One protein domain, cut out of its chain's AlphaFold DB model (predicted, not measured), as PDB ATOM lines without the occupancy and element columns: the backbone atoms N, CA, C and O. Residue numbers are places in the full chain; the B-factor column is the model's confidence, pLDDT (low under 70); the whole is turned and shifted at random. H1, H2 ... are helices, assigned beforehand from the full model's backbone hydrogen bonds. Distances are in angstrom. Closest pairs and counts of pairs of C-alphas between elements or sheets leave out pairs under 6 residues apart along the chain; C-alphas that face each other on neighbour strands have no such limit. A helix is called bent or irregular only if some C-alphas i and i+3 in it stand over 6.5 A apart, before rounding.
ATOM      1  N   GLU A   2      10.449  55.702  -8.215       94.12
ATOM      2  CA  GLU A   2      11.369  54.691  -7.650       94.12
ATOM      3  C   GLU A   2      11.050  54.260  -6.206       94.12
ATOM      4  O   GLU A   2      10.843  53.082  -5.948       94.12
ATOM      5  N   LYS A   3      10.878  55.209  -5.274       95.00
ATOM      6  CA  LYS A   3      10.498  54.892  -3.882       95.00
ATOM      7  C   LYS A   3       9.172  54.135  -3.762       95.00
ATOM      8  O   LYS A   3       9.013  53.296  -2.892       95.00
ATOM      9  N   PHE A   4       8.209  54.441  -4.630       95.00
ATOM     10  CA  PHE A   4       6.919  53.752  -4.629       95.00
ATOM     11  C   PHE A   4       7.064  52.307  -5.112       95.00
ATOM     12  O   PHE A   4       6.432  51.412  -4.565       95.00
ATOM     13  N   LYS A   5       7.948  52.071  -6.086       96.25
ATOM     14  CA  LYS A   5       8.299  50.727  -6.540       96.25
ATOM     15  C   LYS A   5       8.990  49.925  -5.433       96.25
ATOM     16  O   LYS A   5       8.583  48.802  -5.174       96.25
ATOM     17  N   GLN A   6       9.931  50.538  -4.714       96.56
ATOM     18  CA  GLN A   6      10.563  49.922  -3.540       96.56
ATOM     19  C   GLN A   6       9.534  49.534  -2.469       96.56
ATOM     20  O   GLN A   6       9.596  48.438  -1.926       96.56
ATOM     21  N   ILE A   7       8.548  50.399  -2.194       94.44
ATOM     22  CA  ILE A   7       7.447  50.081  -1.269       94.44
ATOM     23  C   ILE A   7       6.641  48.870  -1.762       94.44
ATOM     24  O   ILE A   7       6.272  48.016  -0.963       94.44
ATOM     25  N   GLN A   8       6.363  48.770  -3.065       94.38
ATOM     26  CA  GLN A   8       5.651  47.617  -3.624       94.38
ATOM     27  C   GLN A   8       6.449  46.315  -3.505       94.38
ATOM     28  O   GLN A   8       5.865  45.287  -3.171       94.38
ATOM     29  N   GLU A   9       7.758  46.363  -3.757       95.88
ATOM     30  CA  GLU A   9       8.662  45.214  -3.625       95.88
ATOM     31  C   GLU A   9       8.719  44.735  -2.164       95.88
ATOM     32  O   GLU A   9       8.436  43.570  -1.892       95.88
ATOM     33  N   LEU A  10       8.930  45.651  -1.212       94.12
ATOM     34  CA  LEU A  10       8.907  45.351   0.226       94.12
ATOM     35  C   LEU A  10       7.558  44.785   0.692       94.12
ATOM     36  O   LEU A  10       7.520  43.842   1.476       94.12
ATOM     37  N   ASN A  11       6.442  45.321   0.194       91.75
ATOM     38  CA  ASN A  11       5.113  44.802   0.526       91.75
ATOM     39  C   ASN A  11       4.882  43.385  -0.015       91.75
ATOM     40  O   ASN A  11       4.155  42.609   0.605       91.75
ATOM     41  N   ALA A  12       5.471  43.040  -1.164       93.00
ATOM     42  CA  ALA A  12       5.399  41.686  -1.700       93.00
ATOM     43  C   ALA A  12       6.187  40.706  -0.819       93.00
ATOM     44  O   ALA A  12       5.645  39.670  -0.441       93.00
ATOM     45  N   GLU A  13       7.411  41.065  -0.421       93.56
ATOM     46  CA  GLU A  13       8.228  40.266   0.504       93.56
ATOM     47  C   GLU A  13       7.544  40.090   1.867       93.56
ATOM     48  O   GLU A  13       7.448  38.976   2.384       93.56
ATOM     49  N   LEU A  14       6.993  41.173   2.423       91.31
ATOM     50  CA  LEU A  14       6.244  41.139   3.678       91.31
ATOM     51  C   LEU A  14       5.038  40.200   3.592       91.31
ATOM     52  O   LEU A  14       4.763  39.450   4.526       91.31
ATOM     53  N   ARG A  15       4.315  40.223   2.470       91.12
ATOM     54  CA  ARG A  15       3.146  39.365   2.269       91.12
ATOM     55  C   ARG A  15       3.516  37.883   2.261       91.12
ATOM     56  O   ARG A  15       2.785  37.101   2.862       91.12
ATOM     57  N   GLU A  16       4.615  37.509   1.611       93.88
ATOM     58  CA  GLU A  16       5.114  36.127   1.628       93.88
ATOM     59  C   GLU A  16       5.496  35.697   3.051       93.88
ATOM     60  O   GLU A  16       5.082  34.630   3.502       93.88
ATOM     61  N   LEU A  17       6.178  36.564   3.806       92.94
ATOM     62  CA  LEU A  17       6.519  36.291   5.205       92.94
ATOM     63  C   LEU A  17       5.270  36.136   6.089       92.94
ATOM     64  O   LEU A  17       5.200  35.232   6.918       92.94
ATOM     65  N   CYS A  18       4.257  36.991   5.909       91.94
ATOM     66  CA  CYS A  18       2.991  36.883   6.635       91.94
ATOM     67  C   CYS A  18       2.230  35.594   6.305       91.94
ATOM     68  O   CYS A  18       1.583  35.038   7.193       91.94
ATOM     69  N   LEU A  19       2.276  35.142   5.047       94.69
ATOM     70  CA  LEU A  19       1.669  33.884   4.618       94.69
ATOM     71  C   LEU A  19       2.358  32.697   5.282       94.69
ATOM     72  O   LEU A  19       1.673  31.870   5.882       94.69
ATOM     73  N   ASP A  20       3.688  32.647   5.205       95.75
ATOM     74  CA  ASP A  20       4.483  31.595   5.834       95.75
ATOM     75  C   ASP A  20       4.203  31.536   7.338       95.75
ATOM     76  O   ASP A  20       3.714  30.518   7.820       95.75
ATOM     77  N   TYR A  21       4.349  32.662   8.044       94.56
ATOM     78  CA  TYR A  21       4.046  32.785   9.473       94.56
ATOM     79  C   TYR A  21       2.609  32.365   9.815       94.56
ATOM     80  O   TYR A  21       2.362  31.690  10.816       94.56
ATOM     81  N   PHE A  22       1.628  32.732   8.983       96.00
ATOM     82  CA  PHE A  22       0.247  32.329   9.225       96.00
ATOM     83  C   PHE A  22       0.090  30.807   9.189       96.00
ATOM     84  O   PHE A  22      -0.534  30.242  10.082       96.00
ATOM     85  N   PHE A  23       0.629  30.135   8.173       97.12
ATOM     86  CA  PHE A  23       0.451  28.690   8.026       97.12
ATOM     87  C   PHE A  23       1.360  27.866   8.941       97.12
ATOM     88  O   PHE A  23       0.978  26.752   9.298       97.12
ATOM     89  N   SER A  24       2.530  28.386   9.310       97.25
ATOM     90  CA  SER A  24       3.504  27.680  10.143       97.25
ATOM     91  C   SER A  24       3.271  27.875  11.642       97.25
ATOM     92  O   SER A  24       3.497  26.937  12.407       97.25
ATOM     93  N   GLU A  25       2.787  29.049  12.067       96.94
ATOM     94  CA  GLU A  25       2.711  29.416  13.489       96.94
ATOM     95  C   GLU A  25       1.305  29.794  13.972       96.94
ATOM     96  O   GLU A  25       0.972  29.540  15.130       96.94
ATOM     97  N   VAL A  26       0.463  30.392  13.121       97.00
ATOM     98  CA  VAL A  26      -0.851  30.919  13.549       97.00
ATOM     99  C   VAL A  26      -1.972  29.904  13.357       97.00
ATOM    100  O   VAL A  26      -2.786  29.698  14.254       97.00
ATOM    101  N   LEU A  27      -2.073  29.284  12.183       97.69
ATOM    102  CA  LEU A  27      -3.198  28.422  11.844       97.69
ATOM    103  C   LEU A  27      -3.263  27.232  12.811       97.69
ATOM    104  O   LEU A  27      -2.305  26.482  12.964       97.69
ATOM    105  N   PHE A  28      -4.421  27.055  13.449       97.06
ATOM    106  CA  PHE A  28      -4.665  26.045  14.487       97.06
ATOM    107  C   PHE A  28      -3.876  26.212  15.796       97.06
ATOM    108  O   PHE A  28      -3.967  25.328  16.655       97.06
ATOM    109  N   SER A  29      -3.183  27.336  16.006       98.00
ATOM    110  CA  SER A  29      -2.637  27.688  17.320       98.00
ATOM    111  C   SER A  29      -3.760  27.900  18.345       98.00
ATOM    112  O   SER A  29      -4.935  28.075  17.997       98.00
ATOM    113  N   MET A  30      -3.421  27.902  19.636       97.94
ATOM    114  CA  MET A  30      -4.409  28.172  20.686       97.94
ATOM    115  C   MET A  30      -5.029  29.567  20.520       97.94
ATOM    116  O   MET A  30      -6.233  29.749  20.689       97.94
ATOM    117  N   GLU A  31      -4.219  30.547  20.136       97.06
ATOM    118  CA  GLU A  31      -4.612  31.930  19.887       97.06
ATOM    119  C   GLU A  31      -5.587  32.038  18.715       97.06
ATOM    120  O   GLU A  31      -6.574  32.769  18.805       97.06
ATOM    121  N   TRP A  32      -5.386  31.257  17.649       97.38
ATOM    122  CA  TRP A  32      -6.327  31.191  16.529       97.38
ATOM    123  C   TRP A  32      -7.707  30.685  16.965       97.38
ATOM    124  O   TRP A  32      -8.733  31.274  16.613       97.38
ATOM    125  N   TRP A  33      -7.752  29.656  17.815       97.62
ATOM    126  CA  TRP A  33      -9.010  29.182  18.397       97.62
ATOM    127  C   TRP A  33      -9.632  30.189  19.368       97.62
ATOM    128  O   TRP A  33     -10.856  30.339  19.379       97.62
ATOM    129  N   ILE A  34      -8.826  30.919  20.149       97.69
ATOM    130  CA  ILE A  34      -9.313  32.014  21.000       97.69
ATOM    131  C   ILE A  34      -9.992  33.086  20.142       97.69
ATOM    132  O   ILE A  34     -11.095  33.502  20.492       97.69
ATOM    133  N   ILE A  35      -9.402  33.471  19.005       96.31
ATOM    134  CA  ILE A  35      -9.986  34.445  18.066       96.31
ATOM    135  C   ILE A  35     -11.321  33.939  17.503       96.31
ATOM    136  O   ILE A  35     -12.299  34.688  17.445       96.31
ATOM    137  N   ILE A  36     -11.405  32.664  17.119       97.50
ATOM    138  CA  ILE A  36     -12.662  32.066  16.640       97.50
ATOM    139  C   ILE A  36     -13.731  32.107  17.728       97.50
ATOM    140  O   ILE A  36     -14.864  32.519  17.475       97.50
ATOM    141  N   CYS A  37     -13.380  31.700  18.944       97.88
ATOM    142  CA  CYS A  37     -14.291  31.718  20.078       97.88
ATOM    143  C   CYS A  37     -14.745  33.145  20.401       97.88
ATOM    144  O   CYS A  37     -15.943  33.374  20.570       97.88
ATOM    145  N   SER A  38     -13.828  34.115  20.426       96.25
ATOM    146  CA  SER A  38     -14.156  35.520  20.673       96.25
ATOM    147  C   SER A  38     -14.995  36.128  19.554       96.25
ATOM    148  O   SER A  38     -15.768  37.039  19.818       96.25
ATOM    149  N   PHE A  39     -14.882  35.625  18.325       95.31
ATOM    150  CA  PHE A  39     -15.751  36.029  17.227       95.31
ATOM    151  C   PHE A  39     -17.150  35.425  17.382       95.31
ATOM    152  O   PHE A  39     -18.130  36.155  17.390       95.31
ATOM    153  N   ILE A  40     -17.275  34.107  17.559       97.69
ATOM    154  CA  ILE A  40     -18.564  33.399  17.495       97.69
ATOM    155  C   ILE A  40     -19.403  33.569  18.773       97.69
ATOM    156  O   ILE A  40     -20.616  33.796  18.697       97.69
ATOM    157  N   ILE A  41     -18.789  33.446  19.954       98.38
ATOM    158  CA  ILE A  41     -19.508  33.390  21.238       98.38
ATOM    159  C   ILE A  41     -20.347  34.654  21.492       98.38
ATOM    160  O   ILE A  41     -21.524  34.501  21.840       98.38
ATOM    161  N   PRO A  42     -19.837  35.887  21.289       96.25
ATOM    162  CA  PRO A  42     -20.626  37.094  21.516       96.25
ATOM    163  C   PRO A  42     -21.884  37.169  20.652       96.25
ATOM    164  O   PRO A  42     -22.922  37.586  21.159       96.25
ATOM    165  N   TYR A  43     -21.852  36.708  19.394       95.69
ATOM    166  CA  TYR A  43     -23.053  36.680  18.550       95.69
ATOM    167  C   TYR A  43     -24.080  35.661  19.040       95.69
ATOM    168  O   TYR A  43     -25.277  35.950  19.030       95.69
ATOM    169  N   ILE A  44     -23.637  34.490  19.514       98.19
ATOM    170  CA  ILE A  44     -24.536  33.490  20.112       98.19
ATOM    171  C   ILE A  44     -25.198  34.062  21.370       98.19
ATOM    172  O   ILE A  44     -26.415  33.945  21.536       98.19
ATOM    173  N   ILE A  45     -24.413  34.690  22.250       98.19
ATOM    174  CA  ILE A  45     -24.912  35.325  23.475       98.19
ATOM    175  C   ILE A  45     -25.882  36.457  23.123       98.19
ATOM    176  O   ILE A  45     -27.011  36.466  23.609       98.19
ATOM    177  N   PHE A  46     -25.486  37.363  22.229       96.88
ATOM    178  CA  PHE A  46     -26.324  38.461  21.756       96.88
ATOM    179  C   PHE A  46     -27.649  37.943  21.203       96.88
ATOM    180  O   PHE A  46     -28.709  38.420  21.596       96.88
ATOM    181  N   TRP A  47     -27.623  36.918  20.349       97.06
ATOM    182  CA  TRP A  47     -28.838  36.376  19.753       97.06
ATOM    183  C   TRP A  47     -29.811  35.799  20.787       97.06
ATOM    184  O   TRP A  47     -31.024  35.937  20.602       97.06
ATOM    185  N   LYS A  48     -29.296  35.182  21.859       97.69
ATOM    186  CA  LYS A  48     -30.098  34.641  22.966       97.69
ATOM    187  C   LYS A  48     -30.676  35.724  23.879       97.69
ATOM    188  O   LYS A  48     -31.759  35.521  24.414       97.69
ATOM    189  N   LEU A  49     -29.960  36.832  24.070       97.75
ATOM    190  CA  LEU A  49     -30.315  37.872  25.043       97.75
ATOM    191  C   LEU A  49     -31.057  39.070  24.439       97.75
ATOM    192  O   LEU A  49     -31.750  39.778  25.164       97.75
ATOM    193  N   VAL A  50     -30.896  39.333  23.141       97.56
ATOM    194  CA  VAL A  50     -31.445  40.535  22.507       97.56
ATOM    195  C   VAL A  50     -32.973  40.531  22.512       97.56
ATOM    196  O   VAL A  50     -33.616  39.566  22.089       97.56
ATOM    197  N   ASP A  51     -33.554  41.658  22.919       97.75
ATOM    198  CA  ASP A  51     -34.982  41.922  22.774       97.75
ATOM    199  C   ASP A  51     -35.349  42.032  21.286       97.75
ATOM    200  O   ASP A  51     -35.023  43.003  20.596       97.75
ATOM    201  N   LYS A  52     -36.043  41.008  20.780       96.88
ATOM    202  CA  LYS A  52     -36.428  40.906  19.367       96.88
ATOM    203  C   LYS A  52     -37.428  41.982  18.947       96.88
ATOM    204  O   LYS A  52     -37.478  42.299  17.761       96.88
ATOM    205  N   SER A  53     -38.186  42.559  19.885       98.31
ATOM    206  CA  SER A  53     -39.173  43.600  19.577       98.31
ATOM    207  C   SER A  53     -38.525  44.903  19.098       98.31
ATOM    208  O   SER A  53     -39.135  45.639  18.327       98.31
ATOM    209  N   ARG A  54     -37.266  45.143  19.491       97.75
ATOM    210  CA  ARG A  54     -36.487  46.355  19.187       97.75
ATOM    211  C   ARG A  54     -35.192  46.065  18.431       97.75
ATOM    212  O   ARG A  54     -34.225  46.825  18.487       97.75
ATOM    213  N   ILE A  55     -35.127  44.919  17.753       97.44
ATOM    214  CA  ILE A  55     -33.880  44.443  17.145       97.44
ATOM    215  C   ILE A  55     -33.339  45.415  16.092       97.44
ATOM    216  O   ILE A  55     -32.129  45.541  15.951       97.44
ATOM    217  N   LYS A  56     -34.212  46.141  15.382       97.75
ATOM    218  CA  LYS A  56     -33.791  47.112  14.366       97.75
ATOM    219  C   LYS A  56     -33.052  48.280  15.010       97.75
ATOM    220  O   LYS A  56     -31.941  48.589  14.599       97.75
ATOM    221  N   GLU A  57     -33.630  48.879  16.048       98.00
ATOM    222  CA  GLU A  57     -33.026  49.980  16.797       98.00
ATOM    223  C   GLU A  57     -31.701  49.558  17.435       98.00
ATOM    224  O   GLU A  57     -30.712  50.284  17.349       98.00
ATOM    225  N   ILE A  58     -31.664  48.359  18.024       98.06
ATOM    226  CA  ILE A  58     -30.453  47.802  18.638       98.06
ATOM    227  C   ILE A  58     -29.355  47.608  17.587       98.06
ATOM    228  O   ILE A  58     -28.212  47.992  17.825       98.06
ATOM    229  N   LEU A  59     -29.689  47.054  16.418       97.19
ATOM    230  CA  LEU A  59     -28.727  46.866  15.334       97.19
ATOM    231  C   LEU A  59     -28.234  48.201  14.765       97.19
ATOM    232  O   LEU A  59     -27.046  48.310  14.481       97.19
ATOM    233  N   TYR A  60     -29.085  49.225  14.646       98.00
ATOM    234  CA  TYR A  60     -28.642  50.551  14.201       98.00
ATOM    235  C   TYR A  60     -27.600  51.150  15.145       98.00
ATOM    236  O   TYR A  60     -26.532  51.563  14.694       98.00
ATOM    237  N   VAL A  61     -27.872  51.138  16.451       97.75
ATOM    238  CA  VAL A  61     -26.906  51.609  17.451       97.75
ATOM    239  C   VAL A  61     -25.643  50.744  17.430       97.75
ATOM    240  O   VAL A  61     -24.536  51.277  17.445       97.75
ATOM    241  N   GLY A  62     -25.794  49.421  17.331       96.44
ATOM    242  CA  GLY A  62     -24.674  48.486  17.256       96.44
ATOM    243  C   GLY A  62     -23.752  48.756  16.067       96.44
ATOM    244  O   GLY A  62     -22.537  48.793  16.239       96.44
ATOM    245  N   VAL A  63     -24.311  49.018  14.882       97.62
ATOM    246  CA  VAL A  63     -23.536  49.379  13.685       97.62
ATOM    247  C   VAL A  63     -22.825  50.719  13.870       97.62
ATOM    248  O   VAL A  63     -21.651  50.823  13.526       97.62
ATOM    249  N   MET A  64     -23.481  51.731  14.450       98.25
ATOM    250  CA  MET A  64     -22.832  53.022  14.719       98.25
ATOM    251  C   MET A  64     -21.632  52.873  15.659       98.25
ATOM    252  O   MET A  64     -20.562  53.408  15.374       98.25
ATOM    253  N   ILE A  65     -21.787  52.116  16.748       98.00
ATOM    254  CA  ILE A  65     -20.693  51.837  17.686       98.00
ATOM    255  C   ILE A  65     -19.580  51.058  16.981       98.00
ATOM    256  O   ILE A  65     -18.421  51.442  17.095       98.00
ATOM    257  N   ALA A  66     -19.920  50.026  16.204       97.06
ATOM    258  CA  ALA A  66     -18.939  49.234  15.466       97.06
ATOM    259  C   ALA A  66     -18.117  50.084  14.484       97.06
ATOM    260  O   ALA A  66     -16.903  49.916  14.415       97.06
ATOM    261  N   LEU A  67     -18.746  51.030  13.773       98.31
ATOM    262  CA  LEU A  67     -18.031  51.959  12.891       98.31
ATOM    263  C   LEU A  67     -17.060  52.854  13.666       98.31
ATOM    264  O   LEU A  67     -15.920  53.022  13.244       98.31
ATOM    265  N   ILE A  68     -17.498  53.426  14.792       98.31
ATOM    266  CA  ILE A  68     -16.641  54.288  15.620       98.31
ATOM    267  C   ILE A  68     -15.459  53.484  16.166       98.31
ATOM    268  O   ILE A  68     -14.318  53.929  16.064       98.31
ATOM    269  N   SER A  69     -15.718  52.289  16.702       97.25
ATOM    270  CA  SER A  69     -14.678  51.384  17.192       97.25
ATOM    271  C   SER A  69     -13.691  51.000  16.093       97.25
ATOM    272  O   SER A  69     -12.492  51.046  16.337       97.25
ATOM    273  N   TYR A  70     -14.172  50.692  14.885       95.75
ATOM    274  CA  TYR A  70     -13.316  50.391  13.738       95.75
ATOM    275  C   TYR A  70     -12.415  51.577  13.371       95.75
ATOM    276  O   TYR A  70     -11.215  51.407  13.221       95.75
ATOM    277  N   ILE A  71     -12.955  52.796  13.282       96.69
ATOM    278  CA  ILE A  71     -12.146  53.982  12.956       96.69
ATOM    279  C   ILE A  71     -11.059  54.214  14.012       96.69
ATOM    280  O   ILE A  71      -9.916  54.497  13.662       96.69
ATOM    281  N   LEU A  72     -11.400  54.088  15.298       96.06
ATOM    282  CA  LEU A  72     -10.429  54.236  16.384       96.06
ATOM    283  C   LEU A  72      -9.341  53.161  16.326       96.06
ATOM    284  O   LEU A  72      -8.170  53.488  16.492       96.06
ATOM    285  N   ASP A  73      -9.720  51.912  16.056       93.94
ATOM    286  CA  ASP A  73      -8.782  50.807  15.871       93.94
ATOM    287  C   ASP A  73      -7.782  51.101  14.744       93.94
ATOM    288  O   ASP A  73      -6.579  51.036  14.971       93.94
ATOM    289  N   GLN A  74      -8.260  51.546  13.579       92.81
ATOM    290  CA  GLN A  74      -7.396  51.894  12.445       92.81
ATOM    291  C   GLN A  74      -6.449  53.063  12.755       92.81
ATOM    292  O   GLN A  74      -5.297  53.055  12.335       92.81
ATOM    293  N   ILE A  75      -6.898  54.068  13.517       94.19
ATOM    294  CA  ILE A  75      -6.030  55.181  13.938       94.19
ATOM    295  C   ILE A  75      -4.909  54.677  14.852       94.19
ATOM    296  O   ILE A  75      -3.757  55.079  14.696       94.19
ATOM    297  N   VAL A  76      -5.239  53.824  15.821       93.31
ATOM    298  CA  VAL A  76      -4.276  53.317  16.807       93.31
ATOM    299  C   VAL A  76      -3.299  52.332  16.159       93.31
ATOM    300  O   VAL A  76      -2.093  52.446  16.387       93.31
ATOM    301  N   ALA A  77      -3.799  51.417  15.326       90.19
ATOM    302  CA  ALA A  77      -2.991  50.462  14.572       90.19
ATOM    303  C   ALA A  77      -2.070  51.181  13.576       90.19
ATOM    304  O   ALA A  77      -0.857  50.992  13.620       90.19
ATOM    305  N   GLY A  78      -2.608  52.105  12.773       90.25
ATOM    306  CA  GLY A  78      -1.823  52.897  11.822       90.25
ATOM    307  C   GLY A  78      -0.799  53.834  12.479       90.25
ATOM    308  O   GLY A  78       0.170  54.237  11.839       90.25
ATOM    309  N   ALA A  79      -0.974  54.173  13.761       91.75
ATOM    310  CA  ALA A  79       0.015  54.906  14.555       91.75
ATOM    311  C   ALA A  79       1.106  54.006  15.172       91.75
ATOM    312  O   ALA A  79       1.995  54.518  15.856       91.75
ATOM    313  N   GLY A  80       1.039  52.684  14.977       90.19
ATOM    314  CA  GLY A  80       1.975  51.716  15.557       90.19
ATOM    315  C   GLY A  80       1.857  51.576  17.079       90.19
ATOM    316  O   GLY A  80       2.792  51.125  17.734       90.19
TER     317      GLY A  80
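What this domain is: This is residues 2 to 80 of the 95 residues of an uncharacterized protein of Bacillus mesophilus (UniProt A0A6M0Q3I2). Three helices joined end to end make an open, three-sided frame with an empty middle: H1 is one side, the bent helix H2 meets it at a corner and makes the second, and H3 folds back as the third side, with its last residues reaching back toward H1 but staying apart from it. No helix touches another, and much of each stands free. The printed part has 79 residues with three named helices, in the order H1, H2, H3, and no named strand; the class is all helix. The whole is extended, with a radius of gyration of the C-alphas of 18.9 A, and only just elongated, with spans of 57 by 31 by 17 A.

Where its parts are: H1 is residues 2 to 26, from C-alpha 2 at (11.369, 54.691, -7.650) to C-alpha 26 at (-0.851, 30.919, 13.549), a length of 34.1 A. It is neither bent nor irregular, but only just: C-alphas 23 and 26 are 6.1 A apart. H2, residues 30 to 49, was assigned as one helix by its hydrogen bonds but is bent, with C-alphas 39 and 42 at 6.6 A. Its arms are H2a, residues 30 to 39, 14.2 A long, and H2b, residues 42 to 49, 10.3 A long; residues 40 and 41 belong to neither. H3 is residues 52 to 78, 37.4 A long, ending with C-alpha 78 at (-1.823, 52.897, 11.822). It is irregular, with C-alphas 53 and 56 at 8.3 A, and has a kink of 36 degrees near residue 59.

How they stand to each other: H1 and H2a are close but not clearly touching, and their closest C-alphas, those of Val 26 and Trp 32, are 6.2 A apart. Their lines are about perpendicular, at 80 degrees. The lines of H2a and H2b stand at a steep tilt of 36 degrees, only just past shallow. H3 is apart from H1, from H2a and from H2b, though it follows H2b in the chain. H1 is also apart from H2b. Each O i to N i+4 pair is within hydrogen-bond range in H1, H2a and H2b; in H3 it is 21 of 23.

The domain as a whole: The two C-alphas farthest apart are those of Glu 2 and Ser 53, at 58.5 A, while those of the first and last printed residues, Glu 2 and Gly 80, are 25.2 A apart. Residues 2 to 17 of H1, residues 33 to 46 of H2, and residues 60 to 80, of which 60 to 78 belong to H3, stand free. Both links are tight: three residues between H1 and H2, and two between H2 and H3. The printed part has no cut. The mean pLDDT of the printed part is 96.0, and no printed residue is under 70.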